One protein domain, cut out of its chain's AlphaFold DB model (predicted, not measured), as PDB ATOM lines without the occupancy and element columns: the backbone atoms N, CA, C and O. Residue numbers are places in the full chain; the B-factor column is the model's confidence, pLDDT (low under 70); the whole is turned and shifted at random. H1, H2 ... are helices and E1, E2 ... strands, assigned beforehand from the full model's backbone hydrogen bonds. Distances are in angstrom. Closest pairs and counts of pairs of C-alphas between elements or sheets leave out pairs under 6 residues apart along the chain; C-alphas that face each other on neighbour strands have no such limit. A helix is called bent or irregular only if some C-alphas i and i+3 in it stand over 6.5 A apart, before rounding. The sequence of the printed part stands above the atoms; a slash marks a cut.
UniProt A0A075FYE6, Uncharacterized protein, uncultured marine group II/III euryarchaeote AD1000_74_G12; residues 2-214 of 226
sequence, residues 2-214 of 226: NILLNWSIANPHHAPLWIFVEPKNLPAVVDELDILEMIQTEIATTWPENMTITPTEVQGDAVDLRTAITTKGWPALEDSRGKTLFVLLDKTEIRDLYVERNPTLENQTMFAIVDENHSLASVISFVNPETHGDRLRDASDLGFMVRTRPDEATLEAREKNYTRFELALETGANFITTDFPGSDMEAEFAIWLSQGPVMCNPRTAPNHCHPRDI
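Overview. This is residues 2 to 214 of the 226 residues of an uncharacterized protein of uncultured marine group II/III euryarchaeote AD1000_74_G12 (UniProt A0A075FYE6). Two halves sit side by side, each built on a small parallel sheet: E1, E2 and E3 with H3, H4 and H7 round it, then E4 and E5 with H8 packed on it and H10 beside H8. A long stretch with no named element, residues 171 to 214, completes the second half, and its residues 175 to 176 pair with E5. The 213 printed residues hold ten named helices and five strands, in the order H1 E1 H2 H3 H4 H5 H6 E2 H7 E3 E4 H8 E5 H9 H10; the class is mixed, with 98 residues, under half, in named elements. The whole is compact, with a radius of gyration of the C-alphas of 17.4 A and spans of 43 by 42 by 37 A.

Arrangement. Start at inner strand E2, residues 84 to 88. E1, residues 17 to 21, is its parallel neighbour at 23 degrees; N 21 and O 87, 2.8 A apart, are within hydrogen-bond range. E3, residues 110 to 112, is parallel to E2 at 43 degrees, with N 111 and O 86 2.9 A apart. H3, H4 and H7, residues 35 to 46, 55 to 59 and 93 to 101, only graze this sheet; the closest C-alphas of H7 and E3, Arg 95 and Ala 112, are 6.9 A apart. H1, residues 2 to 10, only just grazes it, with 5 pairs of C-alphas within 10 A. H2, residues 27 to 32, touches H7 at Pro 27 and Ile 94, C-alphas 5.4 A apart. H5, residues 65 to 71, touches H4 at Leu 65 and Gln 59, C-alphas 4.6 A apart; H6, residues 77 to 80, touches no helix. E2, H7, E3 form a strand-helix-strand unit, two parallel neighbour strands with a helix between, and its crossover is right-handed; E1, H2 to H6, E2 form another. So do E4, residues 123 to 125, H8, residues 129 to 141, and E5, residues 145 to 148, again right-handed; N 147 and O 124 are 2.9 A apart. H10, residues 163 to 170, touches H8 at a shallow tilt of 11 degrees, the same way, Ala 168 and Pro 129 having C-alphas 5.5 A apart. H9, residues 155 to 159, is close to H10 but not clearly touching, C-alphas 156 and 164 being 7.8 A apart. Every O i to N i+4 pair is within hydrogen-bond range in H1 to H5, H7, H9 and H10, 7 of 9 in H8; H6 is too short for one.

Along the chain. Find C-alpha 2 at (129.229, 13.286, 95.150), where H1 begins; H10 ends at C-alpha 170, (161.823, 26.090, 92.862). H3 is 16.3 A long, H8 15.5 A, E2 13.6 A and E1 12.6 A. H8 is irregular: C-alphas 131 and 134 are 8.2 A apart.

Size, cuts and confidence. The C-alphas farthest apart, Glu 32 and His 208, are 50.5 A apart. The printed part has no cut, no link is long, and no printed residue is under 70 in pLDDT.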
ATOM      1  N   ASN A   2     129.806  13.270  93.789       93.44
ATOM      2  CA  ASN A   2     129.229  13.286  95.150       93.44
ATOM      3  C   ASN A   2     130.139  12.826  96.306       93.44
ATOM      4  O   ASN A   2     130.007  13.332  97.414       93.44
ATOM      5  N   ILE A   3     131.058  11.880  96.078       96.06
ATOM      6  CA  ILE A   3     131.970  11.404  97.134       96.06
ATOM      7  C   ILE A   3     132.833  12.556  97.662       96.06
ATOM      8  O   ILE A   3     132.920  12.755  98.872       96.06
ATOM      9  N   LEU A   4     133.434  13.331  96.755       95.56
ATOM     10  CA  LEU A   4     134.315  14.436  97.122       95.56
ATOM     11  C   LEU A   4     133.531  15.611  97.715       95.56
ATOM     12  O   LEU A   4     133.985  16.212  98.682       95.56
ATOM     13  N   LEU A   5     132.324  15.875  97.204       96.75
ATOM     14  CA  LEU A   5     131.424  16.874  97.783       96.75
ATOM     15  C   LEU A   5     131.042  16.525  99.227       96.75
ATOM     16  O   LEU A   5     131.159  17.361 100.116       96.75
ATOM     17  N   ASN A   6     130.631  15.281  99.489       97.62
ATOM     18  CA  ASN A   6     130.271  14.842 100.838       97.62
ATOM     19  C   ASN A   6     131.456  14.955 101.806       97.62
ATOM     20  O   ASN A   6     131.276  15.342 102.960       97.62
ATOM     21  N   TRP A   7     132.669  14.644 101.336       96.56
ATOM     22  CA  TRP A   7     133.882  14.866 102.115       96.56
ATOM     23  C   TRP A   7     134.121  16.358 102.372       96.56
ATOM     24  O   TRP A   7     134.387  16.730 103.510       96.56
ATOM     25  N   SER A   8     133.968  17.216 101.361       95.94
ATOM     26  CA  SER A   8     134.137  18.668 101.486       95.94
ATOM     27  C   SER A   8     133.170  19.269 102.516       95.94
ATOM     28  O   SER A   8     133.600  19.960 103.438       95.94
ATOM     29  N   ILE A   9     131.886  18.889 102.462       96.56
ATOM     30  CA  ILE A   9     130.858  19.287 103.441       96.56
ATOM     31  C   ILE A   9     131.236  18.855 104.865       96.56
ATOM     32  O   ILE A   9     131.020  19.598 105.822       96.56
ATOM     33  N   ALA A  10     131.810  17.659 105.022       96.38
ATOM     34  CA  ALA A  10     132.261  17.156 106.318       96.38
ATOM     35  C   ALA A  10     133.562  17.819 106.819       96.38
ATOM     36  O   ALA A  10     133.887  17.687 107.998       96.38
ATOM     37  N   ASN A  11     134.291  18.532 105.954       94.00
ATOM     38  CA  ASN A  11     135.581  19.158 106.249       94.00
ATOM     39  C   ASN A  11     135.594  20.640 105.813       94.00
ATOM     40  O   ASN A  11     136.447  21.036 105.025       94.00
ATOM     41  N   PRO A  12     134.705  21.505 106.334       92.44
ATOM     42  CA  PRO A  12     134.452  22.843 105.776       92.44
ATOM     43  C   PRO A  12     135.643  23.816 105.834       92.44
ATOM     44  O   PRO A  12     135.588  24.897 105.256       92.44
ATOM     45  N   HIS A  13     136.716  23.459 106.541       91.19
ATOM     46  CA  HIS A  13     137.931  24.265 106.635       91.19
ATOM     47  C   HIS A  13     139.083  23.742 105.776       91.19
ATOM     48  O   HIS A  13     140.168  24.317 105.872       91.19
ATOM     49  N   HIS A  14     138.867  22.703 104.957       92.69
ATOM     50  CA  HIS A  14     139.905  22.195 104.065       92.69
ATOM     51  C   HIS A  14     140.431  23.309 103.145       92.69
ATOM     52  O   HIS A  14     139.707  24.247 102.785       92.69
ATOM     53  N   ALA A  15     141.697  23.210 102.754       93.12
ATOM     54  CA  ALA A  15     142.305  24.064 101.750       93.12
ATOM     55  C   ALA A  15     141.527  23.960 100.428       93.12
ATOM     56  O   ALA A  15     140.961  22.900 100.144       93.12
ATOM     57  N   PRO A  16     141.482  25.022  99.605       94.94
ATOM     58  CA  PRO A  16     140.724  25.004  98.359       94.94
ATOM     59  C   PRO A  16     141.137  23.814  97.491       94.94
ATOM     60  O   PRO A  16     142.324  23.620  97.220       94.94
ATOM     61  N   LEU A  17     140.165  23.006  97.070       95.31
ATOM     62  CA  LEU A  17     140.436  21.855  96.214       95.31
ATOM     63  C   LEU A  17     140.546  22.301  94.761       95.31
ATOM     64  O   LEU A  17     139.753  23.108  94.288       95.31
ATOM     65  N   TRP A  18     141.506  21.732  94.042       95.56
ATOM     66  CA  TRP A  18     141.694  21.974  92.618       95.56
ATOM     67  C   TRP A  18     141.518  20.671  91.859       95.56
ATOM     68  O   TRP A  18     142.321  19.746  91.986       95.56
ATOM     69  N   ILE A  19     140.442  20.593  91.084       97.12
ATOM     70  CA  ILE A  19     140.056  19.397  90.346       97.12
ATOM     71  C   ILE A  19     140.373  19.629  88.873       97.12
ATOM     72  O   ILE A  19     139.689  20.367  88.166       97.12
ATOM     73  N   PHE A  20     141.436  18.980  88.413       96.81
ATOM     74  CA  PHE A  20     141.823  18.978  87.011       96.81
ATOM     75  C   PHE A  20     140.997  17.933  86.255       96.81
ATOM     76  O   PHE A  20     141.054  16.743  86.567       96.81
ATOM     77  N   VAL A  21     140.221  18.384  85.274       97.31
ATOM     78  CA  VAL A  21     139.355  17.553  84.436       97.31
ATOM     79  C   VAL A  21     140.007  17.408  83.070       97.31
ATOM     80  O   VAL A  21     140.187  18.393  82.364       97.31
ATOM     81  N   GLU A  22     140.358  16.183  82.692       95.69
ATOM     82  CA  GLU A  22     141.016  15.882  81.417       95.69
ATOM     83  C   GLU A  22     140.134  14.935  80.586       95.69
ATOM     84  O   GLU A  22     140.139  13.721  80.819       95.69
ATOM     85  N   PRO A  23     139.356  15.455  79.621       94.62
ATOM     86  CA  PRO A  23     138.663  14.616  78.651       94.62
ATOM     87  C   PRO A  23     139.676  13.813  77.820       94.62
ATOM     88  O   PRO A  23     140.554  14.379  77.181       94.62
ATOM     89  N   LYS A  24     139.553  12.481  77.808       91.94
ATOM     90  CA  LYS A  24     140.482  11.569  77.102       91.94
ATOM     91  C   LYS A  24     139.994  11.130  75.713       91.94
ATOM     92  O   LYS A  24     140.567  10.219  75.116       91.94
ATOM     93  N   ASN A  25     138.912  11.721  75.212       92.75
ATOM     94  CA  ASN A  25     138.326  11.391  73.912       92.75
ATOM     95  C   ASN A  25     139.004  12.158  72.767       92.75
ATOM     96  O   ASN A  25     139.721  13.126  72.987       92.75
ATOM     97  N   LEU A  26     138.752  11.732  71.526       93.56
ATOM     98  CA  LEU A  26     139.153  12.503  70.348       93.56
ATOM     99  C   LEU A  26     138.357  13.821  70.284       93.56
ATOM    100  O   LEU A  26     137.158  13.782  70.577       93.56
ATOM    101  N   PRO A  27     138.949  14.937  69.816       93.50
ATOM    102  CA  PRO A  27     138.255  16.225  69.723       93.50
ATOM    103  C   PRO A  27     136.915  16.151  68.978       93.50
ATOM    104  O   PRO A  27     135.918  16.672  69.460       93.50
ATOM    105  N   ALA A  28     136.854  15.411  67.866       94.25
ATOM    106  CA  ALA A  28     135.616  15.226  67.102       94.25
ATOM    107  C   ALA A  28     134.492  14.558  67.917       94.25
ATOM    108  O   ALA A  28     133.332  14.909  67.760       94.25
ATOM    109  N   VAL A  29     134.835  13.623  68.809       95.06
ATOM    110  CA  VAL A  29     133.859  12.953  69.685       95.06
ATOM    111  C   VAL A  29     133.429  13.879  70.823       95.06
ATOM    112  O   VAL A  29     132.268  13.860  71.220       95.06
ATOM    113  N   VAL A  30     134.360  14.683  71.350       95.00
ATOM    114  CA  VAL A  30     134.059  15.711  72.360       95.00
ATOM    115  C   VAL A  30     133.059  16.725  71.819       95.00
ATOM    116  O   VAL A  30     132.120  17.070  72.533       95.00
ATOM    117  N   ASP A  31     133.257  17.160  70.577       95.00
ATOM    118  CA  ASP A  31     132.389  18.097  69.868       95.00
ATOM    119  C   ASP A  31     131.025  17.471  69.529       95.00
ATOM    120  O   ASP A  31     129.996  17.983  69.957       95.00
ATOM    121  N   GLU A  32     131.009  16.319  68.846       96.50
ATOM    122  CA  GLU A  32     129.777  15.652  68.384       96.50
ATOM    123  C   GLU A  32     128.820  15.285  69.526       96.50
ATOM    124  O   GLU A  32     127.602  15.332  69.354       96.50
ATOM    125  N   LEU A  33     129.359  14.900  70.686       96.88
ATOM    126  CA  LEU A  33     128.563  14.497  71.845       96.88
ATOM    127  C   LEU A  33     128.375  15.617  72.874       96.88
ATOM    128  O   LEU A  33     127.785  15.354  73.918       96.88
ATOM    129  N   ASP A  34     128.896  16.823  72.627       96.38
ATOM    130  CA  ASP A  34     128.894  17.943  73.576       96.38
ATOM    131  C   ASP A  34     129.433  17.556  74.972       96.38
ATOM    132  O   ASP A  34     128.879  17.902  76.019       96.38
ATOM    133  N   ILE A  35     130.563  16.838  75.008       97.38
ATOM    134  CA  ILE A  35     131.171  16.343  76.259       97.38
ATOM    135  C   ILE A  35     131.510  17.485  77.219       97.38
ATOM    136  O   ILE A  35     131.334  17.338  78.428       97.38
ATOM    137  N   LEU A  36     131.958  18.630  76.703       97.62
ATOM    138  CA  LEU A  36     132.260  19.803  77.527       97.62
ATOM    139  C   LEU A  36     131.010  20.345  78.238       97.62
ATOM    140  O   LEU A  36     131.085  20.669  79.421       97.62
ATOM    141  N   GLU A  37     129.862  20.368  77.557       97.44
ATOM    142  CA  GLU A  37     128.591  20.812  78.142       97.44
ATOM    143  C   GLU A  37     128.058  19.797  79.161       97.44
ATOM    144  O   GLU A  37     127.564  20.173  80.226       97.44
ATOM    145  N   MET A  38     128.217  18.497  78.886       97.50
ATOM    146  CA  MET A  38     127.879  17.448  79.852       97.50
ATOM    147  C   MET A  38     128.703  17.576  81.139       97.50
ATOM    148  O   MET A  38     128.152  17.457  82.232       97.50
ATOM    149  N   ILE A  39     130.007  17.857  81.025       97.56
ATOM    150  CA  ILE A  39     130.886  18.101  82.177       97.56
ATOM    151  C   ILE A  39     130.437  19.355  82.938       97.56
ATOM    152  O   ILE A  39     130.263  19.291  84.153       97.56
ATOM    153  N   GLN A  40     130.215  20.471  82.236       97.25
ATOM    154  CA  GLN A  40     129.742  21.727  82.824       97.25
ATOM    155  C   GLN A  40     128.429  21.527  83.601       97.25
ATOM    156  O   GLN A  40     128.321  21.945  84.755       97.25
ATOM    157  N   THR A  41     127.460  20.829  83.004       97.31
ATOM    158  CA  THR A  41     126.159  20.531  83.620       97.31
ATOM    159  C   THR A  41     126.295  19.628  84.847       97.31
ATOM    160  O   THR A  41     125.673  19.897  85.877       97.31
ATOM    161  N   GLU A  42     127.108  18.570  84.774       97.56
ATOM    162  CA  GLU A  42     127.350  17.659  85.902       97.56
ATOM    163  C   GLU A  42     128.016  18.389  87.078       97.56
ATOM    164  O   GLU A  42     127.606  18.204  88.230       97.56
ATOM    165  N   ILE A  43     129.005  19.250  86.797       97.75
ATOM    166  CA  ILE A  43     129.659  20.084  87.812       97.75
ATOM    167  C   ILE A  43     128.626  21.002  88.465       97.75
ATOM    168  O   ILE A  43     128.467  20.939  89.683       97.75
ATOM    169  N   ALA A  44     127.900  21.800  87.678       95.81
ATOM    170  CA  ALA A  44     126.943  22.785  88.184       95.81
ATOM    171  C   ALA A  44     125.767  22.151  88.949       95.81
ATOM    172  O   ALA A  44     125.244  22.738  89.895       95.81
ATOM    173  N   THR A  45     125.354  20.941  88.565       96.38
ATOM    174  CA  THR A  45     124.282  20.205  89.254       96.38
ATOM    175  C   THR A  45     124.769  19.577  90.557       96.38
ATOM    176  O   THR A  45     124.003  19.467  91.515       96.38
ATOM    177  N   THR A  46     126.031  19.141  90.606       97.19
ATOM    178  CA  THR A  46     126.574  18.457  91.782       97.19
ATOM    179  C   THR A  46     127.120  19.434  92.815       97.19
ATOM    180  O   THR A  46     126.819  19.295  93.996       97.19
ATOM    181  N   TRP A  47     127.946  20.395  92.400       97.69
ATOM    182  CA  TRP A  47     128.654  21.304  93.296       97.69
ATOM    183  C   TRP A  47     127.911  22.635  93.434       97.69
ATOM    184  O   TRP A  47     127.753  23.347  92.443       97.69
ATOM    185  N   PRO A  48     127.477  23.008  94.653       95.56
ATOM    186  CA  PRO A  48     126.837  24.295  94.892       95.56
ATOM    187  C   PRO A  48     127.743  25.475  94.525       95.56
ATOM    188  O   PRO A  48     128.954  25.442  94.759       95.56
ATOM    189  N   GLU A  49     127.140  26.556  94.031       93.50
ATOM    190  CA  GLU A  49     127.851  27.784  93.659       93.50
ATOM    191  C   GLU A  49     128.629  28.379  94.843       93.50
ATOM    192  O   GLU A  49     129.795  28.723  94.716       93.50
ATOM    193  N   ASN A  50     128.051  28.390  96.048       94.94
ATOM    194  CA  ASN A  50     128.732  28.890  97.248       94.94
ATOM    195  C   ASN A  50     129.918  28.016  97.717       94.94
ATOM    196  O   ASN A  50     130.660  28.435  98.605       94.94
ATOM    197  N   MET A  51     130.088  26.822  97.143       97.25
ATOM    198  CA  MET A  51     131.217  25.913  97.377       97.25
ATOM    199  C   MET A  51     132.152  25.815  96.160       97.25
ATOM    200  O   MET A  51     133.071  24.997  96.167       97.25
ATOM    201  N   THR A  52     131.951  26.635  95.128       97.69
ATOM    202  CA  THR A  52     132.727  26.590  93.883       97.69
ATOM    203  C   THR A  52     133.263  27.975  93.559       97.69
ATOM    204  O   THR A  52     132.483  28.906  93.421       97.69
ATOM    205  N   ILE A  53     134.581  28.117  93.403       98.38
ATOM    206  CA  ILE A  53     135.163  29.360  92.884       98.38
ATOM    207  C   ILE A  53     135.184  29.272  91.360       98.38
ATOM    208  O   ILE A  53     135.776  28.349  90.795       98.38
ATOM    209  N   THR A  54     134.530  30.226  90.702       98.25
ATOM    210  CA  THR A  54     134.345  30.241  89.242       98.25
ATOM    211  C   THR A  54     135.216  31.301  88.558       98.25
ATOM    212  O   THR A  54     135.632  32.269  89.205       98.25
ATOM    213  N   PRO A  55     135.475  31.183  87.240       98.38
ATOM    214  CA  PRO A  55     136.113  32.241  86.459       98.38
ATOM    215  C   PRO A  55     135.439  33.607  86.624       98.38
ATOM    216  O   PRO A  55     136.131  34.607  86.796       98.38
ATOM    217  N   THR A  56     134.103  33.650  86.641       97.88
ATOM    218  CA  THR A  56     133.336  34.889  86.827       97.88
ATOM    219  C   THR A  56     133.571  35.517  88.205       97.88
ATOM    220  O   THR A  56     133.791  36.724  88.283       97.88
ATOM    221  N   GLU A  57     133.597  34.721  89.282       97.56
ATOM    222  CA  GLU A  57     133.901  35.220  90.637       97.56
ATOM    223  C   GLU A  57     135.315  35.812  90.716       97.56
ATOM    224  O   GLU A  57     135.512  36.886  91.288       97.56
ATOM    225  N   VAL A  58     136.298  35.134  90.114       98.31
ATOM    226  CA  VAL A  58     137.699  35.579  90.125       98.31
ATOM    227  C   VAL A  58     137.905  36.819  89.258       98.31
ATOM    228  O   VAL A  58     138.627  37.729  89.665       98.31
ATOM    229  N   GLN A  59     137.264  36.890  88.089       98.50
ATOM    230  CA  GLN A  59     137.341  38.061  87.217       98.50
ATOM    231  C   GLN A  59     136.728  39.302  87.886       98.50
ATOM    232  O   GLN A  59     137.324  40.382  87.839       98.50
ATOM    233  N   GLY A  60     135.562  39.158  88.526       97.25
ATOM    234  CA  GLY A  60     134.832  40.272  89.129       97.25
ATOM    235  C   GLY A  60     134.606  41.414  88.131       97.25
ATOM    236  O   GLY A  60     134.186  41.188  87.001       97.25
ATOM    237  N   ASP A  61     134.940  42.643  88.534       97.25
ATOM    238  CA  ASP A  61     134.760  43.847  87.705       97.25
ATOM    239  C   ASP A  61     135.934  44.129  86.740       97.25
ATOM    240  O   ASP A  61     135.985  45.189  86.110       97.25
ATOM    241  N   ALA A  62     136.922  43.232  86.647       98.31
ATOM    242  CA  ALA A  62     138.052  43.417  85.740       98.31
ATOM    243  C   ALA A  62     137.644  43.220  84.271       98.31
ATOM    244  O   ALA A  62     136.719  42.472  83.949       98.31
ATOM    245  N   VAL A  63     138.393  43.859  83.364       97.94
ATOM    246  CA  VAL A  63     138.145  43.775  81.912       97.94
ATOM    247  C   VAL A  63     138.263  42.347  81.375       97.94
ATOM    248  O   VAL A  63     137.520  41.963  80.478       97.94
ATOM    249  N   ASP A  64     139.183  41.566  81.935       98.56
ATOM    250  CA  ASP A  64     139.359  40.151  81.651       98.56
ATOM    251  C   ASP A  64     139.970  39.431  82.863       98.56
ATOM    252  O   ASP A  64     140.477  40.054  83.807       98.56
ATOM    253  N   LEU A  65     139.896  38.100  82.839       98.56
ATOM    254  CA  LEU A  65     140.377  37.241  83.915       98.56
ATOM    255  C   LEU A  65     141.882  37.425  84.168       98.56
ATOM    256  O   LEU A  65     142.302  37.540  85.317       98.56
ATOM    257  N   ARG A  66     142.695  37.541  83.112       98.62
ATOM    258  CA  ARG A  66     144.140  37.791  83.241       98.62
ATOM    259  C   ARG A  66     144.439  39.087  83.992       98.62
ATOM    260  O   ARG A  66     145.349  39.136  84.823       98.62
ATOM    261  N   THR A  67     143.694  40.147  83.709       98.62
ATOM    262  CA  THR A  67     143.846  41.435  84.385       98.62
ATOM    263  C   THR A  67     143.453  41.315  85.852       98.62
ATOM    264  O   THR A  67     144.184  41.825  86.700       98.62
ATOM    265  N   ALA A  68     142.375  40.596  86.181       98.50
ATOM    266  CA  ALA A  68     142.016  40.324  87.574       98.50
ATOM    267  C   ALA A  68     143.160  39.626  88.325       98.50
ATOM    268  O   ALA A  68     143.590  40.104  89.375       98.50
ATOM    269  N   ILE A  69     143.724  38.566  87.738       98.31
ATOM    270  CA  ILE A  69     144.825  37.809  88.342       98.31
ATOM    271  C   ILE A  69     146.069  38.671  88.557       98.31
ATOM    272  O   ILE A  69     146.607  38.705  89.658       98.31
ATOM    273  N   THR A  70     146.504  39.406  87.536       98.06
ATOM    274  CA  THR A  70     147.786  40.132  87.594       98.06
ATOM    275  C   THR A  70     147.720  41.467  88.344       98.06
ATOM    276  O   THR A  70     148.760  42.069  88.604       98.06
ATOM    277  N   THR A  71     146.525  41.951  88.706       97.75
ATOM    278  CA  THR A  71     146.358  43.235  89.421       97.75
ATOM    279  C   THR A  71     145.739  43.100  90.808       97.75
ATOM    280  O   THR A  71     146.139  43.826  91.718       97.75
ATOM    281  N   LYS A  72     144.777  42.188  90.986       97.12
ATOM    282  CA  LYS A  72     144.070  41.951  92.252       97.12
ATOM    283  C   LYS A  72     144.472  40.621  92.888       97.12
ATOM    284  O   LYS A  72     144.572  40.547  94.109       97.12
ATOM    285  N   GLY A  73     144.729  39.606  92.064       96.56
ATOM    286  CA  GLY A  73     145.047  38.252  92.502       96.56
ATOM    287  C   GLY A  73     143.811  37.384  92.728       96.56
ATOM    288  O   GLY A  73     142.676  37.770  92.441       96.56
ATOM    289  N   TRP A  74     144.057  36.180  93.238       97.44
ATOM    290  CA  TRP A  74     143.023  35.210  93.601       97.44
ATOM    291  C   TRP A  74     142.291  35.610  94.893       97.44
ATOM    292  O   TRP A  74     142.849  36.362  95.697       97.44
ATOM    293  N   PRO A  75     141.071  35.086  95.136       96.75
ATOM    294  CA  PRO A  75     140.414  35.208  96.433       96.75
ATOM    295  C   PRO A  75     141.332  34.766  97.578       96.75
ATOM    296  O   PRO A  75     142.144  33.846  97.429       96.75
ATOM    297  N   ALA A  76     141.206  35.427  98.728       94.69
ATOM    298  CA  ALA A  76     142.018  35.102  99.888       94.69
ATOM    299  C   ALA A  76     141.750  33.661 100.342       94.69
ATOM    300  O   ALA A  76     140.666  33.105 100.146       94.69
ATOM    301  N   LEU A  77     142.743  33.049 100.989       92.81
ATOM    302  CA  LEU A  77     142.612  31.689 101.503       92.81
ATOM    303  C   LEU A  77     141.410  31.556 102.449       92.81
ATOM    304  O   LEU A  77     140.671  30.585 102.348       92.81
ATOM    305  N   GLU A  78     141.191  32.538 103.325       92.62
ATOM    306  CA  GLU A  78     140.053  32.577 104.254       92.62
ATOM    307  C   GLU A  78     138.686  32.529 103.556       92.62
ATOM    308  O   GLU A  78     137.808  31.802 104.018       92.62
ATOM    309  N   ASP A  79     138.550  33.189 102.403       95.38
ATOM    310  CA  ASP A  79     137.327  33.201 101.584       95.38
ATOM    311  C   ASP A  79     137.174  31.953 100.700       95.38
ATOM    312  O   ASP A  79     136.115  31.714 100.109       95.38
ATOM    313  N   SER A  80     138.246  31.169 100.579       96.56
ATOM    314  CA  SER A  80     138.341  30.031  99.661       96.56
ATOM    315  C   SER A  80     138.246  28.672 100.357       96.56
ATOM    316  O   SER A  80     138.088  27.646  99.696       96.56
ATOM    317  N   ARG A  81     138.356  28.633 101.688       95.06
ATOM    318  CA  ARG A  81     138.262  27.396 102.477       95.06
ATOM    319  C   ARG A  81     136.947  26.669 102.244       95.06
ATOM    320  O   ARG A  81     135.897  27.292 102.134       95.06
ATOM    321  N   GLY A  82     137.019  25.342 102.180       95.31
ATOM    322  CA  GLY A  82     135.842  24.508 101.934       95.31
ATOM    323  C   GLY A  82     135.290  24.602 100.506       95.31
ATOM    324  O   GLY A  82     134.291  23.949 100.213       95.31
ATOM    325  N   LYS A  83     135.912  25.393  99.618       97.62
ATOM    326  CA  LYS A  83     135.509  25.522  98.214       97.62
ATOM    327  C   LYS A  83     136.374  24.664  97.290       97.62
ATOM    328  O   LYS A  83     137.466  24.212  97.650       97.62
ATOM    329  N   THR A  84     135.883  24.467  96.073       97.69
ATOM    330  CA  THR A  84     136.587  23.787  94.987       97.69
ATOM    331  C   THR A  84     136.706  24.673  93.749       97.69
ATOM    332  O   THR A  84     135.903  25.579  93.541       97.69
ATOM    333  N   LEU A  85     137.685  24.373  92.902       97.62
ATOM    334  CA  LEU A  85     137.849  24.913  91.557       97.62
ATOM    335  C   LEU A  85     137.977  23.767  90.568       97.62
ATOM    336  O   LEU A  85     138.535  22.715  90.897       97.62
ATOM    337  N   PHE A  86     137.513  23.994  89.345       98.44
ATOM    338  CA  PHE A  86     137.658  23.046  88.249       98.44
ATOM    339  C   PHE A  86     138.519  23.646  87.149       98.44
ATOM    340  O   PHE A  86     138.351  24.804  86.781       98.44
ATOM    341  N   VAL A  87     139.443  22.863  86.606       98.56
ATOM    342  CA  VAL A  87     140.318  23.306  85.517       98.56
ATOM    343  C   VAL A  87     140.237  22.290  84.395       98.56
ATOM    344  O   VAL A  87     140.497  21.110  84.628       98.56
ATOM    345  N   LEU A  88     139.925  22.741  83.181       98.44
ATOM    346  CA  LEU A  88     140.073  21.923  81.987       98.44
ATOM    347  C   LEU A  88     141.569  21.686  81.758       98.44
ATOM    348  O   LEU A  88     142.305  22.566  81.304       98.44
ATOM    349  N   LEU A  89     142.026  20.490  82.120       97.00
ATOM    350  CA  LEU A  89     143.388  20.037  81.906       97.00
ATOM    351  C   LEU A  89     143.510  19.505  80.482       97.00
ATOM    352  O   LEU A  89     143.560  18.304  80.254       97.00
ATOM    353  N   ASP A  90     143.552  20.420  79.525       94.69
ATOM    354  CA  ASP A  90     143.796  20.116  78.124       94.69
ATOM    355  C   ASP A  90     144.595  21.256  77.471       94.69
ATOM    356  O   ASP A  90     144.576  22.399  77.934       94.69
ATOM    357  N   LYS A  91     145.355  20.923  76.427       89.19
ATOM    358  CA  LYS A  91     146.147  21.872  75.625       89.19
ATOM    359  C   LYS A  91     146.042  21.586  74.122       89.19
ATOM    360  O   LYS A  91     146.941  21.941  73.363       89.19
ATOM    361  N   THR A  92     145.006  20.861  73.728       92.56
ATOM    362  CA  THR A  92     144.749  20.394  72.367       92.56
ATOM    363  C   THR A  92     143.553  21.144  71.781       92.56
ATOM    364  O   THR A  92     143.093  22.147  72.335       92.56
ATOM    365  N   GLU A  93     143.017  20.644  70.669       96.62
ATOM    366  CA  GLU A  93     141.818  21.176  70.029       96.62
ATOM    367  C   GLU A  93     140.583  21.143  70.951       96.62
ATOM    368  O   GLU A  93     139.647  21.909  70.742       96.62
ATOM    369  N   ILE A  94     140.568  20.303  71.997       97.50
ATOM    370  CA  ILE A  94     139.488  20.280  72.999       97.50
ATOM    371  C   ILE A  94     139.462  21.588  73.799       97.50
ATOM    372  O   ILE A  94     138.400  22.190  73.970       97.50
ATOM    373  N   ARG A  95     140.621  22.049  74.281       97.38
ATOM    374  CA  ARG A  95     140.763  23.348  74.949       97.38
ATOM    375  C   ARG A  95     140.393  24.481  74.005       97.38
ATOM    376  O   ARG A  95     139.685  25.393  74.426       97.38
ATOM    377  N   ASP A  96     140.849  24.424  72.756       97.50
ATOM    378  CA  ASP A  96     140.547  25.462  71.763       97.50
ATOM    379  C   ASP A  96     139.034  25.569  71.518       97.50
ATOM    380  O   ASP A  96     138.487  26.667  71.596       97.50
ATOM    381  N   LEU A  97     138.343  24.434  71.362       97.25
ATOM    382  CA  LEU A  97     136.883  24.373  71.246       97.25
ATOM    383  C   LEU A  97     136.179  24.971  72.475       97.25
ATOM    384  O   LEU A  97     135.220  25.731  72.338       97.25
ATOM    385  N   TYR A  98     136.650  24.641  73.683       98.19
ATOM    386  CA  TYR A  98     136.084  25.177  74.923       98.19
ATOM    387  C   TYR A  98     136.195  26.705  74.994       98.19
ATOM    388  O   TYR A  98     135.220  27.375  75.343       98.19
ATOM    389  N   VAL A  99     137.360  27.256  74.640       98.12
ATOM    390  CA  VAL A  99     137.623  28.702  74.645       98.12
ATOM    391  C   VAL A  99     136.866  29.419  73.527       98.12
ATOM    392  O   VAL A  99     136.317  30.490  73.768       98.12
ATOM    393  N   GLU A 100     136.785  28.836  72.329       97.50
ATOM    394  CA  GLU A 100     136.039  29.407  71.201       97.50
ATOM    395  C   GLU A 100     134.547  29.548  71.528       97.50
ATOM    396  O   GLU A 100     133.946  30.591  71.268       97.50
ATOM    397  N   ARG A 101     133.958  28.523  72.157       97.00
ATOM    398  CA  ARG A 101     132.558  28.544  72.608       97.00
ATOM    399  C   ARG A 101     132.332  29.510  73.778       97.00
ATOM    400  O   ARG A 101     131.234  30.043  73.912       97.00
ATOM    401  N   ASN A 102     133.353  29.750  74.606       97.75
ATOM    402  CA  ASN A 102     133.257  30.513  75.854       97.75
ATOM    403  C   ASN A 102     134.364  31.581  75.976       97.75
ATOM    404  O   ASN A 102     135.194  31.511  76.889       97.75
ATOM    405  N   PRO A 103     134.384  32.610  75.109       97.44
ATOM    406  CA  PRO A 103     135.508  33.547  74.997       97.44
ATOM    407  C   PRO A 103     135.751  34.412  76.247       97.44
ATOM    408  O   PRO A 103     136.821  35.006  76.377       97.44
ATOM    409  N   THR A 104     134.776  34.494  77.158       96.50
ATOM    410  CA  THR A 104     134.860  35.216  78.441       96.50
ATOM    411  C   THR A 104     134.792  34.294  79.662       96.50
ATOM    412  O   THR A 104     134.931  34.775  80.781       96.50
ATOM    413  N   LEU A 105     134.552  32.988  79.472       97.94
ATOM    414  CA  LEU A 105     134.205  32.029  80.538       97.94
ATOM    415  C   LEU A 105     133.018  32.456  81.426       97.94
ATOM    416  O   LEU A 105     132.843  31.931  82.527       97.94
ATOM    417  N   GLU A 106     132.182  33.385  80.961       95.94
ATOM    418  CA  GLU A 106     130.975  33.782  81.681       95.94
ATOM    419  C   GLU A 106     130.028  32.582  81.830       95.94
ATOM    420  O   GLU A 106     129.786  31.842  80.874       95.94
ATOM    421  N   ASN A 107     129.505  32.379  83.042       94.81
ATOM    422  CA  ASN A 107     128.659  31.236  83.416       94.81
ATOM    423  C   ASN A 107     129.328  29.854  83.286       94.81
ATOM    424  O   ASN A 107     128.647  28.833  83.391       94.81
ATOM    425  N   GLN A 108     130.648  29.797  83.095       97.75
ATOM    426  CA  GLN A 108     131.390  28.541  83.078       97.75
ATOM    427  C   GLN A 108     131.924  28.186  84.468       97.75
ATOM    428  O   GLN A 108     132.246  29.059  85.267       97.75
ATOM    429  N   THR A 109     132.032  26.889  84.767       97.06
ATOM    430  CA  THR A 109     132.575  26.397  86.050       97.06
ATOM    431  C   THR A 109     134.066  26.083  85.971       97.06
ATOM    432  O   THR A 109     134.745  26.087  86.997       97.06
ATOM    433  N   MET A 110     134.590  25.825  84.766       98.31
ATOM    434  CA  MET A 110     135.983  25.439  84.563       98.31
ATOM    435  C   MET A 110     136.848  26.600  84.070       98.31
ATOM    436  O   MET A 110     136.514  27.292  83.106       98.31
ATOM    437  N   PHE A 111     138.026  26.742  84.671       98.62
ATOM    438  CA  PHE A 111     139.119  27.543  84.127       98.62
ATOM    439  C   PHE A 111     139.780  26.807  82.953       98.62
ATOM    440  O   PHE A 111     139.862  25.577  82.951       98.62
ATOM    441  N   ALA A 112     140.292  27.550  81.971       98.25
ATOM    442  CA  ALA A 112     141.043  26.999  80.844       98.25
ATOM    443  C   ALA A 112     142.551  27.237  81.015       98.25
ATOM    444  O   ALA A 112     142.972  28.299  81.477       98.25
ATOM    445  N   ILE A 113     143.372  26.273  80.592       98.06
ATOM    446  CA  ILE A 113     144.824  26.459  80.496       98.06
ATOM    447  C   ILE A 113     145.137  27.082  79.130       98.06
ATOM    448  O   ILE A 113     145.054  26.437  78.082       98.06
ATOM    449  N   VAL A 114     145.488  28.365  79.142       97.88
ATOM    450  CA  VAL A 114     145.836  29.167  77.958       97.88
ATOM    451  C   VAL A 114     147.221  29.793  78.111       97.88
ATOM    452  O   VAL A 114     147.802  29.766  79.195       97.88
ATOM    453  N   ASP A 115     147.764  30.330  77.019       95.94
ATOM    454  CA  ASP A 115     149.024  31.076  77.051       95.94
ATOM    455  C   ASP A 115     148.939  32.302  77.970       95.94
ATOM    456  O   ASP A 115     147.892  32.938  78.099       95.94
ATOM    457  N   GLU A 116     150.074  32.684  78.556       95.62
ATOM    458  CA  GLU A 116     150.199  33.713  79.597       95.62
ATOM    459  C   GLU A 116     149.701  35.102  79.158       95.62
ATOM    460  O   GLU A 116     149.388  35.946  79.997       95.62
ATOM    461  N   ASN A 117     149.635  35.360  77.849       96.94
ATOM    462  CA  ASN A 117     149.167  36.623  77.271       96.94
ATOM    463  C   ASN A 117     147.681  36.615  76.883       96.94
ATOM    464  O   ASN A 117     147.161  37.649  76.467       96.94
ATOM    465  N   HIS A 118     146.992  35.480  76.996       98.44
ATOM    466  CA  HIS A 118     145.575  35.377  76.664       98.44
ATOM    467  C   HIS A 118     144.708  36.043  77.740       98.44
ATOM    468  O   HIS A 118     144.991  35.936  78.930       98.44
ATOM    469  N   SER A 119     143.590  36.656  77.347       98.50
ATOM    470  CA  SER A 119     142.603  37.263  78.263       98.50
ATOM    471  C   SER A 119     142.064  36.320  79.355       98.50
ATOM    472  O   SER A 119     141.673  36.779  80.425       98.50
ATOM    473  N   LEU A 120     142.071  35.001  79.119       98.69
ATOM    474  CA  LEU A 120     141.578  33.974  80.042       98.69
ATOM    475  C   LEU A 120     142.689  33.396  80.937       98.69
ATOM    476  O   LEU A 120     142.437  32.481  81.723       98.69
ATOM    477  N   ALA A 121     143.925  33.892  80.809       98.62
ATOM    478  CA  ALA A 121     145.063  33.362  81.546       98.62
ATOM    479  C   ALA A 121     144.848  33.522  83.055       98.62
ATOM    480  O   ALA A 121     144.662  34.619  83.572       98.62
ATOM    481  N   SER A 122     144.875  32.396  83.757       98.31
ATOM    482  CA  SER A 122     144.691  32.307  85.209       98.31
ATOM    483  C   SER A 122     145.485  31.141  85.781       98.31
ATOM    484  O   SER A 122     146.131  31.275  86.820       98.31
ATOM    485  N   VAL A 123     145.498  30.025  85.051       98.19
ATOM    486  CA  VAL A 123     146.268  28.823  85.359       98.19
ATOM    487  C   VAL A 123     147.322  28.597  84.282       98.19
ATOM    488  O   VAL A 123     146.984  28.433  83.111       98.19
ATOM    489  N   ILE A 124     148.592  28.526  84.682       97.94
ATOM    490  CA  ILE A 124     149.711  28.183  83.798       97.94
ATOM    491  C   ILE A 124     150.210  26.797  84.167       97.94
ATOM    492  O   ILE A 124     150.508  26.508  85.325       97.94
ATOM    493  N   SER A 125     150.316  25.911  83.180       97.00
ATOM    494  CA  SER A 125     150.812  24.561  83.423       97.00
ATOM    495  C   SER A 125     151.886  24.176  82.428       97.00
ATOM    496  O   SER A 125     151.637  24.220  81.234       97.00
ATOM    497  N   PHE A 126     153.045  23.718  82.890       96.06
ATOM    498  CA  PHE A 126     154.051  23.050  82.059       96.06
ATOM    499  C   PHE A 126     154.521  21.801  82.783       96.06
ATOM    500  O   PHE A 126     154.827  21.848  83.970       96.06
ATOM    501  N   VAL A 127     154.565  20.672  82.077       92.75
ATOM    502  CA  VAL A 127     154.875  19.379  82.702       92.75
ATOM    503  C   VAL A 127     156.349  19.237  83.068       92.75
ATOM    504  O   VAL A 127     156.657  18.490  83.987       92.75
ATOM    505  N   ASN A 128     157.250  19.931  82.370       94.38
ATOM    506  CA  ASN A 128     158.689  19.797  82.561       94.38
ATOM    507  C   ASN A 128     159.286  21.097  83.141       94.38
ATOM    508  O   ASN A 128     159.437  22.073  82.397       94.38
ATOM    509  N   PRO A 129     159.633  21.118  84.444       95.75
ATOM    510  CA  PRO A 129     160.220  22.288  85.090       95.75
ATOM    511  C   PRO A 129     161.684  22.541  84.689       95.75
ATOM    512  O   PRO A 129     162.136  23.673  84.809       95.75
ATOM    513  N   GLU A 130     162.417  21.562  84.150       95.56
ATOM    514  CA  GLU A 130     163.788  21.774  83.644       95.56
ATOM    515  C   GLU A 130     163.794  22.685  82.414       95.56
ATOM    516  O   GLU A 130     164.632  23.572  82.282       95.56
ATOM    517  N   THR A 131     162.831  22.486  81.513       96.81
ATOM    518  CA  THR A 131     162.749  23.238  80.250       96.81
ATOM    519  C   THR A 131     161.913  24.511  80.356       96.81
ATOM    520  O   THR A 131     162.085  25.417  79.545       96.81
ATOM    521  N   HIS A 132     161.010  24.595  81.337       97.31
ATOM    522  CA  HIS A 132     160.065  25.711  81.488       97.31
ATOM    523  C   HIS A 132     160.153  26.406  82.853       97.31
ATOM    524  O   HIS A 132     159.279  27.205  83.183       97.31
ATOM    525  N   GLY A 133     161.193  26.131  83.643       97.25
ATOM    526  CA  GLY A 133     161.333  26.643  85.005       97.25
ATOM    527  C   GLY A 133     161.231  28.162  85.096       97.25
ATOM    528  O   GLY A 133     160.489  28.655  85.939       97.25
ATOM    529  N   ASP A 134     161.898  28.902  84.204       97.62
ATOM    530  CA  ASP A 134     161.822  30.372  84.180       97.62
ATOM    531  C   ASP A 134     160.400  30.864  83.900       97.62
ATOM    532  O   ASP A 134     159.876  31.678  84.650       97.62
ATOM    533  N   ARG A 135     159.718  30.289  82.901       97.62
ATOM    534  CA  ARG A 135     158.326  30.651  82.590       97.62
ATOM    535  C   ARG A 135     157.380  30.362  83.753       97.62
ATOM    536  O   ARG A 135     156.484  31.154  84.021       97.62
ATOM    537  N   LEU A 136     157.562  29.233  84.439       97.88
ATOM    538  CA  LEU A 136     156.751  28.870  85.603       97.88
ATOM    539  C   LEU A 136     157.003  29.826  86.779       97.88
ATOM    540  O   LEU A 136     156.046  30.234  87.435       97.88
ATOM    541  N   ARG A 137     158.261  30.225  87.008       97.75
ATOM    542  CA  ARG A 137     158.632  31.231  88.013       97.75
ATOM    543  C   ARG A 137     158.007  32.588  87.717       97.75
ATOM    544  O   ARG A 137     157.353  33.147  88.592       97.75
ATOM    545  N   ASP A 138     158.152  33.069  86.486       97.31
ATOM    546  CA  ASP A 138     157.578  34.342  86.048       97.31
ATOM    547  C   ASP A 138     156.049  34.323  86.171       97.31
ATOM    548  O   ASP A 138     155.440  35.291  86.626       97.31
ATOM    549  N   ALA A 139     155.411  33.201  85.821       97.94
ATOM    550  CA  ALA A 139     153.971  33.045  85.972       97.94
ATOM    551  C   ALA A 139     153.523  33.079  87.446       97.94
ATOM    552  O   ALA A 139     152.517  33.715  87.763       97.94
ATOM    553  N   SER A 140     154.278  32.430  88.337       97.19
ATOM    554  CA  SER A 140     154.030  32.452  89.783       97.19
ATOM    555  C   SER A 140     154.143  33.876  90.340       97.19
ATOM    556  O   SER A 140     153.245  34.339  91.044       97.19
ATOM    557  N   ASP A 141     155.185  34.616  89.944       96.31
ATOM    558  CA  ASP A 141     155.418  36.001  90.377       96.31
ATOM    559  C   ASP A 141     154.336  36.973  89.877       96.31
ATOM    560  O   ASP A 141     154.029  37.962  90.544       96.31
ATOM    561  N   LEU A 142     153.722  36.684  88.725       96.94
ATOM    562  CA  LEU A 142     152.591  37.441  88.174       96.94
ATOM    563  C   LEU A 142     151.237  37.099  88.821       96.94
ATOM    564  O   LEU A 142     150.237  37.740  88.499       96.94
ATOM    565  N   GLY A 143     151.186  36.113  89.720       97.12
ATOM    566  CA  GLY A 143     149.975  35.722  90.447       97.12
ATOM    567  C   GLY A 143     149.143  34.627  89.779       97.12
ATOM    568  O   GLY A 143     148.068  34.288  90.283       97.12
ATOM    569  N   PHE A 144     149.607  34.044  88.670       98.31
ATOM    570  CA  PHE A 144     148.937  32.884  88.088       98.31
ATOM    571  C   PHE A 144     149.054  31.670  89.007       98.31
ATOM    572  O   PHE A 144     150.048  31.479  89.706       98.31
ATOM    573  N   MET A 145     148.051  30.799  88.954       97.62
ATOM    574  CA  MET A 145     148.136  29.493  89.593       97.62
ATOM    575  C   MET A 145     148.971  28.566  88.722       97.62
ATOM    576  O   MET A 145     148.638  28.308  87.565       97.62
ATOM    577  N   VAL A 146     150.076  28.076  89.270       98.00
ATOM    578  CA  VAL A 146     151.062  27.314  88.506       98.00
ATOM    579  C   VAL A 146     150.956  25.823  88.807       98.00
ATOM    580  O   VAL A 146     150.987  25.403  89.963       98.00
ATOM    581  N   ARG A 147     150.879  25.001  87.756       97.56
ATOM    582  CA  ARG A 147     150.939  23.535  87.846       97.56
ATOM    583  C   ARG A 147     152.158  22.982  87.114       97.56
ATOM    584  O   ARG A 147     152.315  23.223  85.916       97.56
ATOM    585  N   THR A 148     152.923  22.109  87.761       97.50
ATOM    586  CA  THR A 148     153.977  21.322  87.099       97.50
ATOM    587  C   THR A 148     154.004  19.865  87.567       97.50
ATOM    588  O   THR A 148     153.175  19.455  88.385       97.50
ATOM    589  N   ARG A 149     154.904  19.054  86.995       96.44
ATOM    590  CA  ARG A 149     155.093  17.650  87.374       96.44
ATOM    591  C   ARG A 149     156.513  17.397  87.884       96.44
ATOM    592  O   ARG A 149     157.464  17.890  87.274       96.44
ATOM    593  N   PRO A 150     156.660  16.581  88.938       95.75
ATOM    594  CA  PRO A 150     157.957  16.172  89.460       95.75
ATOM    595  C   PRO A 150     158.480  14.882  88.803       95.75
ATOM    596  O   PRO A 150     159.590  14.465  89.104       95.75
ATOM    597  N   ASP A 151     157.682  14.261  87.930       94.19
ATOM    598  CA  ASP A 151     157.953  12.981  87.279       94.19
ATOM    599  C   ASP A 151     157.349  12.919  85.866       94.19
ATOM    600  O   ASP A 151     156.408  13.653  85.530       94.19
ATOM    601  N   GLU A 152     157.892  12.023  85.045       94.12
ATOM    602  CA  GLU A 152     157.444  11.734  83.691       94.12
ATOM    603  C   GLU A 152     157.650  10.256  83.337       94.12
ATOM    604  O   GLU A 152     158.749   9.713  83.421       94.12
ATOM    605  N   ALA A 153     156.576   9.592  82.896       89.25
ATOM    606  CA  ALA A 153     156.615   8.226  82.362       89.25
ATOM    607  C   ALA A 153     157.394   7.221  83.243       89.25
ATOM    608  O   ALA A 153     158.035   6.304  82.727       89.25
ATOM    609  N   THR A 154     157.320   7.372  84.572       91.19
ATOM    610  CA  THR A 154     158.002   6.550  85.595       91.19
ATOM    611  C   THR A 154     159.535   6.641  85.636       91.19
ATOM    612  O   THR A 154     160.156   5.891  86.388       91.19
ATOM    613  N   LEU A 155     160.167   7.528  84.857       94.31
ATOM    614  CA  LEU A 155     161.631   7.611  84.751       94.31
ATOM    615  C   LEU A 155     162.282   7.912  86.107       94.31
ATOM    616  O   LEU A 155     163.121   7.147  86.580       94.31
ATOM    617  N   GLU A 156     161.817   8.966  86.770       94.50
ATOM    618  CA  GLU A 156     162.319   9.434  88.062       94.50
ATOM    619  C   GLU A 156     162.148   8.372  89.151       94.50
ATOM    620  O   GLU A 156     163.056   8.158  89.955       94.50
ATOM    621  N   ALA A 157     161.034   7.635  89.127       93.19
ATOM    622  CA  ALA A 157     160.783   6.545  90.063       93.19
ATOM    623  C   ALA A 157     161.752   5.373  89.877       93.19
ATOM    624  O   ALA A 157     162.332   4.879  90.843       93.19
ATOM    625  N   ARG A 158     161.985   4.954  88.627       92.75
ATOM    626  CA  ARG A 158     162.903   3.848  88.303       92.75
ATOM    627  C   ARG A 158     164.353   4.170  88.649       92.75
ATOM    628  O   ARG A 158     165.109   3.266  89.000       92.75
ATOM    629  N   GLU A 159     164.736   5.437  88.538       94.75
ATOM    630  CA  GLU A 159     166.082   5.923  88.851       94.75
ATOM    631  C   GLU A 159     166.227   6.402  90.304       94.75
ATOM    632  O   GLU A 159     167.340   6.709  90.733       94.75
ATOM    633  N   LYS A 160     165.123   6.465  91.066       92.38
ATOM    634  CA  LYS A 160     165.035   7.111  92.388       92.38
ATOM    635  C   LYS A 160     165.631   8.529  92.374       92.38
ATOM    636  O   LYS A 160     166.328   8.938  93.302       92.38
ATOM    637  N   ASN A 161     165.368   9.267  91.295       94.69
ATOM    638  CA  ASN A 161     165.926  10.586  91.027       94.69
ATOM    639  C   ASN A 161     164.909  11.684  91.365       94.69
ATOM    640  O   ASN A 161     163.882  11.814  90.708       94.69
ATOM    641  N   TYR A 162     165.222  12.510  92.363       95.50
ATOM    642  CA  TYR A 162     164.348  13.589  92.834       95.50
ATOM    643  C   TYR A 162     164.698  14.968  92.256       95.50
ATOM    644  O   TYR A 162     164.051  15.952  92.604       95.50
ATOM    645  N   THR A 163     165.664  15.062  91.336       96.56
ATOM    646  CA  THR A 163     166.120  16.349  90.770       96.56
ATOM    647  C   THR A 163     164.965  17.144  90.155       96.56
ATOM    648  O   THR A 163     164.813  18.339  90.404       96.56
ATOM    649  N   ARG A 164     164.079  16.482  89.399       97.00
ATOM    650  CA  ARG A 164     162.909  17.137  88.797       97.00
ATOM    651  C   ARG A 164     161.904  17.628  89.840       97.00
ATOM    652  O   ARG A 164     161.280  18.669  89.637       97.00
ATOM    653  N   PHE A 165     161.758  16.916  90.958       95.81
ATOM    654  CA  PHE A 165     160.923  17.357  92.075       95.81
ATOM    655  C   PHE A 165     161.492  18.611  92.745       95.81
ATOM    656  O   PHE A 165     160.745  19.556  92.994       95.81
ATOM    657  N   GLU A 166     162.804  18.662  92.974       95.50
ATOM    658  CA  GLU A 166     163.475  19.849  93.515       95.50
ATOM    659  C   GLU A 166     163.267  21.061  92.596       95.50
ATOM    660  O   GLU A 166     162.806  22.111  93.046       95.50
ATOM    661  N   LEU A 167     163.461  20.881  91.286       96.88
ATOM    662  CA  LEU A 167     163.202  21.927  90.295       96.88
ATOM    663  C   LEU A 167     161.732  22.354  90.260       96.88
ATOM    664  O   LEU A 167     161.445  23.544  90.135       96.88
ATOM    665  N   ALA A 168     160.788  21.417  90.398       96.62
ATOM    666  CA  ALA A 168     159.365  21.730  90.490       96.62
ATOM    667  C   ALA A 168     159.065  22.657  91.682       96.62
ATOM    668  O   ALA A 168     158.327  23.632  91.518       96.62
ATOM    669  N   LEU A 169     159.664  22.403  92.850       94.81
ATOM    670  CA  LEU A 169     159.499  23.242  94.044       94.81
ATOM    671  C   LEU A 169     160.057  24.658  93.838       94.81
ATOM    672  O   LEU A 169     159.422  25.634  94.243       94.81
ATOM    673  N   GLU A 170     161.198  24.792  93.158       95.31
ATOM    674  CA  GLU A 170     161.823  26.090  92.862       95.31
ATOM    675  C   GLU A 170     160.986  26.980  91.931       95.31
ATOM    676  O   GLU A 170     161.162  28.204  91.903       95.31
ATOM    677  N   THR A 171     160.059  26.393  91.165       96.88
ATOM    678  CA  THR A 171     159.193  27.167  90.266       96.88
ATOM    679  C   THR A 171     158.151  28.018  90.987       96.88
ATOM    680  O   THR A 171     157.581  28.917  90.378       96.88
ATOM    681  N   GLY A 172     157.885  27.760  92.273       95.75
ATOM    682  CA  GLY A 172     156.745  28.364  92.959       95.75
ATOM    683  C   GLY A 172     155.404  27.808  92.469       95.75
ATOM    684  O   GLY A 172     154.394  28.510  92.543       95.75
ATOM    685  N   ALA A 173     155.382  26.571  91.959       97.00
ATOM    686  CA  ALA A 173     154.151  25.888  91.583       97.00
ATOM    687  C   ALA A 173     153.188  25.764  92.774       97.00
ATOM    688  O   ALA A 173     153.577  25.374  93.873       97.00
ATOM    689  N   ASN A 174     151.912  26.056  92.532       95.88
ATOM    690  CA  ASN A 174     150.825  25.832  93.482       95.88
ATOM    691  C   ASN A 174     150.364  24.369  93.467       95.88
ATOM    692  O   ASN A 174     149.905  23.862  94.487       95.88
ATOM    693  N   PHE A 175     150.517  23.687  92.326       95.25
ATOM    694  CA  PHE A 175     150.116  22.293  92.148       95.25
ATOM    695  C   PHE A 175     151.259  21.459  91.583       95.25
ATOM    696  O   PHE A 175     151.741  21.691  90.471       95.25
ATOM    697  N   ILE A 176     151.639  20.434  92.337       94.31
ATOM    698  CA  ILE A 176     152.539  19.374  91.892       94.31
ATOM    699  C   ILE A 176     151.677  18.135  91.678       94.31
ATOM    700  O   ILE A 176     151.194  17.536  92.635       94.31
ATOM    701  N   THR A 177     151.441  17.773  90.418       93.88
ATOM    702  CA  THR A 177     150.680  16.559  90.080       93.88
ATOM    703  C   THR A 177     151.640  15.440  89.716       93.88
ATOM    704  O   THR A 177     152.492  15.637  88.849       93.88
ATOM    705  N   THR A 178     151.485  14.289  90.353       93.31
ATOM    706  CA  THR A 178     152.423  13.166  90.293       93.31
ATOM    707  C   THR A 178     151.664  11.852  90.173       93.31
ATOM    708  O   THR A 178     150.565  11.730  90.716       93.31
ATOM    709  N   ASP A 179     152.270  10.874  89.500       91.56
ATOM    710  CA  ASP A 179     151.788   9.488  89.515       91.56
ATOM    711  C   ASP A 179     152.221   8.740  90.796       91.56
ATOM    712  O   ASP A 179     151.763   7.630  91.045       91.56
ATOM    713  N   PHE A 180     153.064   9.358  91.634       91.81
ATOM    714  CA  PHE A 180     153.659   8.767  92.837       91.81
ATOM    715  C   PHE A 180     153.354   9.590  94.102       91.81
ATOM    716  O   PHE A 180     154.279  10.082  94.757       91.81
ATOM    717  N   PRO A 181     152.076   9.804  94.471       88.25
ATOM    718  CA  PRO A 181     151.746  10.518  95.701       88.25
ATOM    719  C   PRO A 181     152.241   9.742  96.933       88.25
ATOM    720  O   PRO A 181     152.260   8.510  96.938       88.25
ATOM    721  N   GLY A 182     152.626  10.457  97.998       76.19
ATOM    722  CA  GLY A 182     153.146   9.860  99.234       76.19
ATOM    723  C   GLY A 182     152.130   9.034 100.017       76.19
ATOM    724  O   GLY A 182     151.543   9.467 101.002       76.19
ATOM    725  N   SER A 183     151.960   7.808  99.555       70.50
ATOM    726  CA  SER A 183     151.276   6.697 100.213       70.50
ATOM    727  C   SER A 183     151.554   5.362  99.510       70.50
ATOM    728  O   SER A 183     151.047   4.335  99.954       70.50
ATOM    729  N   ASP A 184     152.329   5.361  98.419       73.06
ATOM    730  CA  ASP A 184     152.644   4.165  97.644       73.06
ATOM    731  C   ASP A 184     153.961   3.533  98.118       73.06
ATOM    732  O   ASP A 184     155.056   4.017  97.832       73.06
ATOM    733  N   MET A 185     153.845   2.451  98.891       71.75
ATOM    734  CA  MET A 185     154.997   1.679  99.364       71.75
ATOM    735  C   MET A 185     155.508   0.674  98.323       71.75
ATOM    736  O   MET A 185     156.624   0.182  98.471       71.75
ATOM    737  N   GLU A 186     154.718   0.348  97.294       81.25
ATOM    738  CA  GLU A 186     155.095  -0.628  96.265       81.25
ATOM    739  C   GLU A 186     156.038  -0.011  95.230       81.25
ATOM    740  O   GLU A 186     156.920  -0.690  94.709       81.25
ATOM    741  N   ALA A 187     155.892   1.290  94.972       81.81
ATOM    742  CA  ALA A 187     156.727   2.013  94.022       81.81
ATOM    743  C   ALA A 187     158.186   2.215  94.483       81.81
ATOM    744  O   ALA A 187     159.033   2.561  93.660       81.81
ATOM    745  N   GLU A 188     158.491   2.052  95.781       86.19
ATOM    746  CA  GLU A 188     159.778   2.433  96.405       86.19
ATOM    747  C   GLU A 188     160.256   3.862  96.048       86.19
ATOM    748  O   GLU A 188     161.449   4.184  96.111       86.19
ATOM    749  N   PHE A 189     159.314   4.716  95.656       89.69
ATOM    750  CA  PHE A 189     159.492   6.095  95.241       89.69
ATOM    751  C   PHE A 189     158.192   6.834  95.532       89.69
ATOM    752  O   PHE A 189     157.109   6.352  95.200       89.69
ATOM    753  N   ALA A 190     158.302   8.004  96.148       91.00
ATOM    754  CA  ALA A 190     157.144   8.799  96.503       91.00
ATOM    755  C   ALA A 190     157.496  10.280  96.518       91.00
ATOM    756  O   ALA A 190     158.530  10.689  97.044       91.00
ATOM    757  N   ILE A 191     156.583  11.093  96.005       91.38
ATOM    758  CA  ILE A 191     156.648  12.539  96.113       91.38
ATOM    759  C   ILE A 191     155.897  12.963  97.368       91.38
ATOM    760  O   ILE A 191     154.689  12.750  97.514       91.38
ATOM    761  N   TRP A 192     156.633  13.601  98.273       88.00
ATOM    762  CA  TRP A 192     156.089  14.193  99.483       88.00
ATOM    763  C   TRP A 192     156.640  15.598  99.677       88.00
ATOM    764  O   TRP A 192     157.844  15.834  99.588       88.00
ATOM    765  N   LEU A 193     155.748  16.537  99.969       88.19
ATOM    766  CA  LEU A 193     156.128  17.885 100.367       88.19
ATOM    767  C   LEU A 193     156.640  17.863 101.811       88.19
ATOM    768  O   LEU A 193     156.062  17.221 102.689       88.19
ATOM    769  N   SER A 194     157.708  18.604 102.087       84.38
ATOM    770  CA  SER A 194     158.430  18.521 103.366       84.38
ATOM    771  C   SER A 194     157.618  18.945 104.595       84.38
ATOM    772  O   SER A 194     157.991  18.600 105.715       84.38
ATOM    773  N   GLN A 195     156.513  19.676 104.411       84.31
ATOM    774  CA  GLN A 195     155.697  20.222 105.502       84.31
ATOM    775  C   GLN A 195     154.262  19.658 105.557       84.31
ATOM    776  O   GLN A 195     153.446  20.151 106.335       84.31
ATOM    777  N   GLY A 196     153.968  18.609 104.780       82.25
ATOM    778  CA  GLY A 196     152.646  17.977 104.682       82.25
ATOM    779  C   GLY A 196     152.041  18.081 103.276       82.25
ATOM    780  O   GLY A 196     152.631  18.725 102.420       82.25
ATOM    781  N   PRO A 197     150.866  17.476 103.010       82.31
ATOM    782  CA  PRO A 197     150.256  17.404 101.675       82.31
ATOM    783  C   PRO A 197     149.900  18.781 101.103       82.31
ATOM    784  O   PRO A 197     149.708  18.918  99.900       82.31
ATOM    785  N   VAL A 198     149.847  19.796 101.966       87.94
ATOM    786  CA  VAL A 198     149.843  21.211 101.612       87.94
ATOM    787  C   VAL A 198     150.923  21.925 102.420       87.94
ATOM    788  O   VAL A 198     151.206  21.568 103.565       87.94
ATOM    789  N   MET A 199     151.516  22.960 101.837       90.12
ATOM    790  CA  MET A 199     152.469  23.829 102.519       90.12
ATOM    791  C   MET A 199     152.407  25.239 101.947       90.12
ATOM    792  O   MET A 199     151.884  25.451 100.853       90.12
ATOM    793  N   CYS A 200     152.960  26.205 102.678       92.50
ATOM    794  CA  CYS A 200     153.128  27.555 102.157       92.50
ATOM    795  C   CYS A 200     153.995  27.525 100.904       92.50
ATOM    796  O   CYS A 200     155.041  26.874 100.885       92.50
ATOM    797  N   ASN A 201     153.556  28.243  99.871       93.19
ATOM    798  CA  ASN A 201     154.332  28.387  98.652       93.19
ATOM    799  C   ASN A 201     155.679  29.055  98.996       93.19
ATOM    800  O   ASN A 201     155.674  30.170  99.516       93.19
ATOM    801  N   PRO A 202     156.828  28.411  98.721       88.44
ATOM    802  CA  PRO A 202     158.132  28.919  99.146       88.44
ATOM    803  C   PRO A 202     158.544  30.214  98.433       88.44
ATOM    804  O   PRO A 202     159.504  30.857  98.854       88.44
ATOM    805  N   ARG A 203     157.845  30.584  97.354       91.00
ATOM    806  CA  ARG A 203     158.134  31.753  96.524       91.00
ATOM    807  C   ARG A 203     157.166  32.905  96.779       91.00
ATOM    808  O   ARG A 203     157.606  34.036  96.949       91.00
ATOM    809  N   THR A 204     155.865  32.622  96.797       91.44
ATOM    810  CA  THR A 204     154.819  33.661  96.787       91.44
ATOM    811  C   THR A 204     154.079  33.824  98.111       91.44
ATOM    812  O   THR A 204     153.361  34.809  98.287       91.44
ATOM    813  N   ALA A 205     154.232  32.896  99.063       92.12
ATOM    814  CA  ALA A 205     153.569  33.034 100.353       92.12
ATOM    815  C   ALA A 205     154.200  34.165 101.186       92.12
ATOM    816  O   ALA A 205     155.416  34.369 101.148       92.12
ATOM    817  N   PRO A 206     153.405  34.887 101.993       91.38
ATOM    818  CA  PRO A 206     153.949  35.889 102.895       91.38
ATOM    819  C   PRO A 206     154.814  35.241 103.989       91.38
ATOM    820  O   PRO A 206     154.563  34.115 104.409       91.38
ATOM    821  N   ASN A 207     155.777  35.993 104.533       91.94
ATOM    822  CA  ASN A 207     156.730  35.502 105.548       91.94
ATOM    823  C   ASN A 207     156.089  34.960 106.840       91.94
ATOM    824  O   ASN A 207     156.756  34.280 107.614       91.94
ATOM    825  N   HIS A 208     154.830  35.309 107.106       91.12
ATOM    826  CA  HIS A 208     154.076  34.833 108.265       91.12
ATOM    827  C   HIS A 208     153.215  33.599 107.959       91.12
ATOM    828  O   HIS A 208     152.482  33.163 108.835       91.12
ATOM    829  N   CYS A 209     153.266  33.062 106.734       92.44
ATOM    830  CA  CYS A 209     152.544  31.851 106.379       92.44
ATOM    831  C   CYS A 209     153.182  30.639 107.057       92.44
ATOM    832  O   CYS A 209     154.367  30.344 106.876       92.44
ATOM    833  N   HIS A 210     152.361  29.882 107.770       89.69
ATOM    834  CA  HIS A 210     152.670  28.549 108.251       89.69
ATOM    835  C   HIS A 210     151.747  27.517 107.588       89.69
ATOM    836  O   HIS A 210     150.585  27.812 107.327       89.69
ATOM    837  N   PRO A 211     152.191  26.267 107.356       87.62
ATOM    838  CA  PRO A 211     151.329  25.223 106.785       87.62
ATOM    839  C   PRO A 211     150.012  25.019 107.546       87.62
ATOM    840  O   PRO A 211     148.988  24.709 106.944       87.62
ATOM    841  N   ARG A 212     150.015  25.254 108.866       85.62
ATOM    842  CA  ARG A 212     148.807  25.207 109.708       85.62
ATOM    843  C   ARG A 212     147.827  26.348 109.445       85.62
ATOM    844  O   ARG A 212     146.645  26.201 109.737       85.62
ATOM    845  N   ASP A 213     148.299  27.444 108.863       87.38
ATOM    846  CA  ASP A 213     147.450  28.521 108.362       87.38
ATOM    847  C   ASP A 213     146.789  28.139 107.038       87.38
ATOM    848  O   ASP A 213     145.913  28.873 106.597       87.38
ATOM    849  N   ILE A 214     147.179  27.014 106.412       88.69
ATOM    850  CA  ILE A 214     146.554  26.426 105.216       88.69
ATOM    851  C   ILE A 214     145.640  25.275 105.599       88.69
ATOM    852  O   ILE A 214     144.462  25.328 105.271       88.69
TER     853      ILE A 214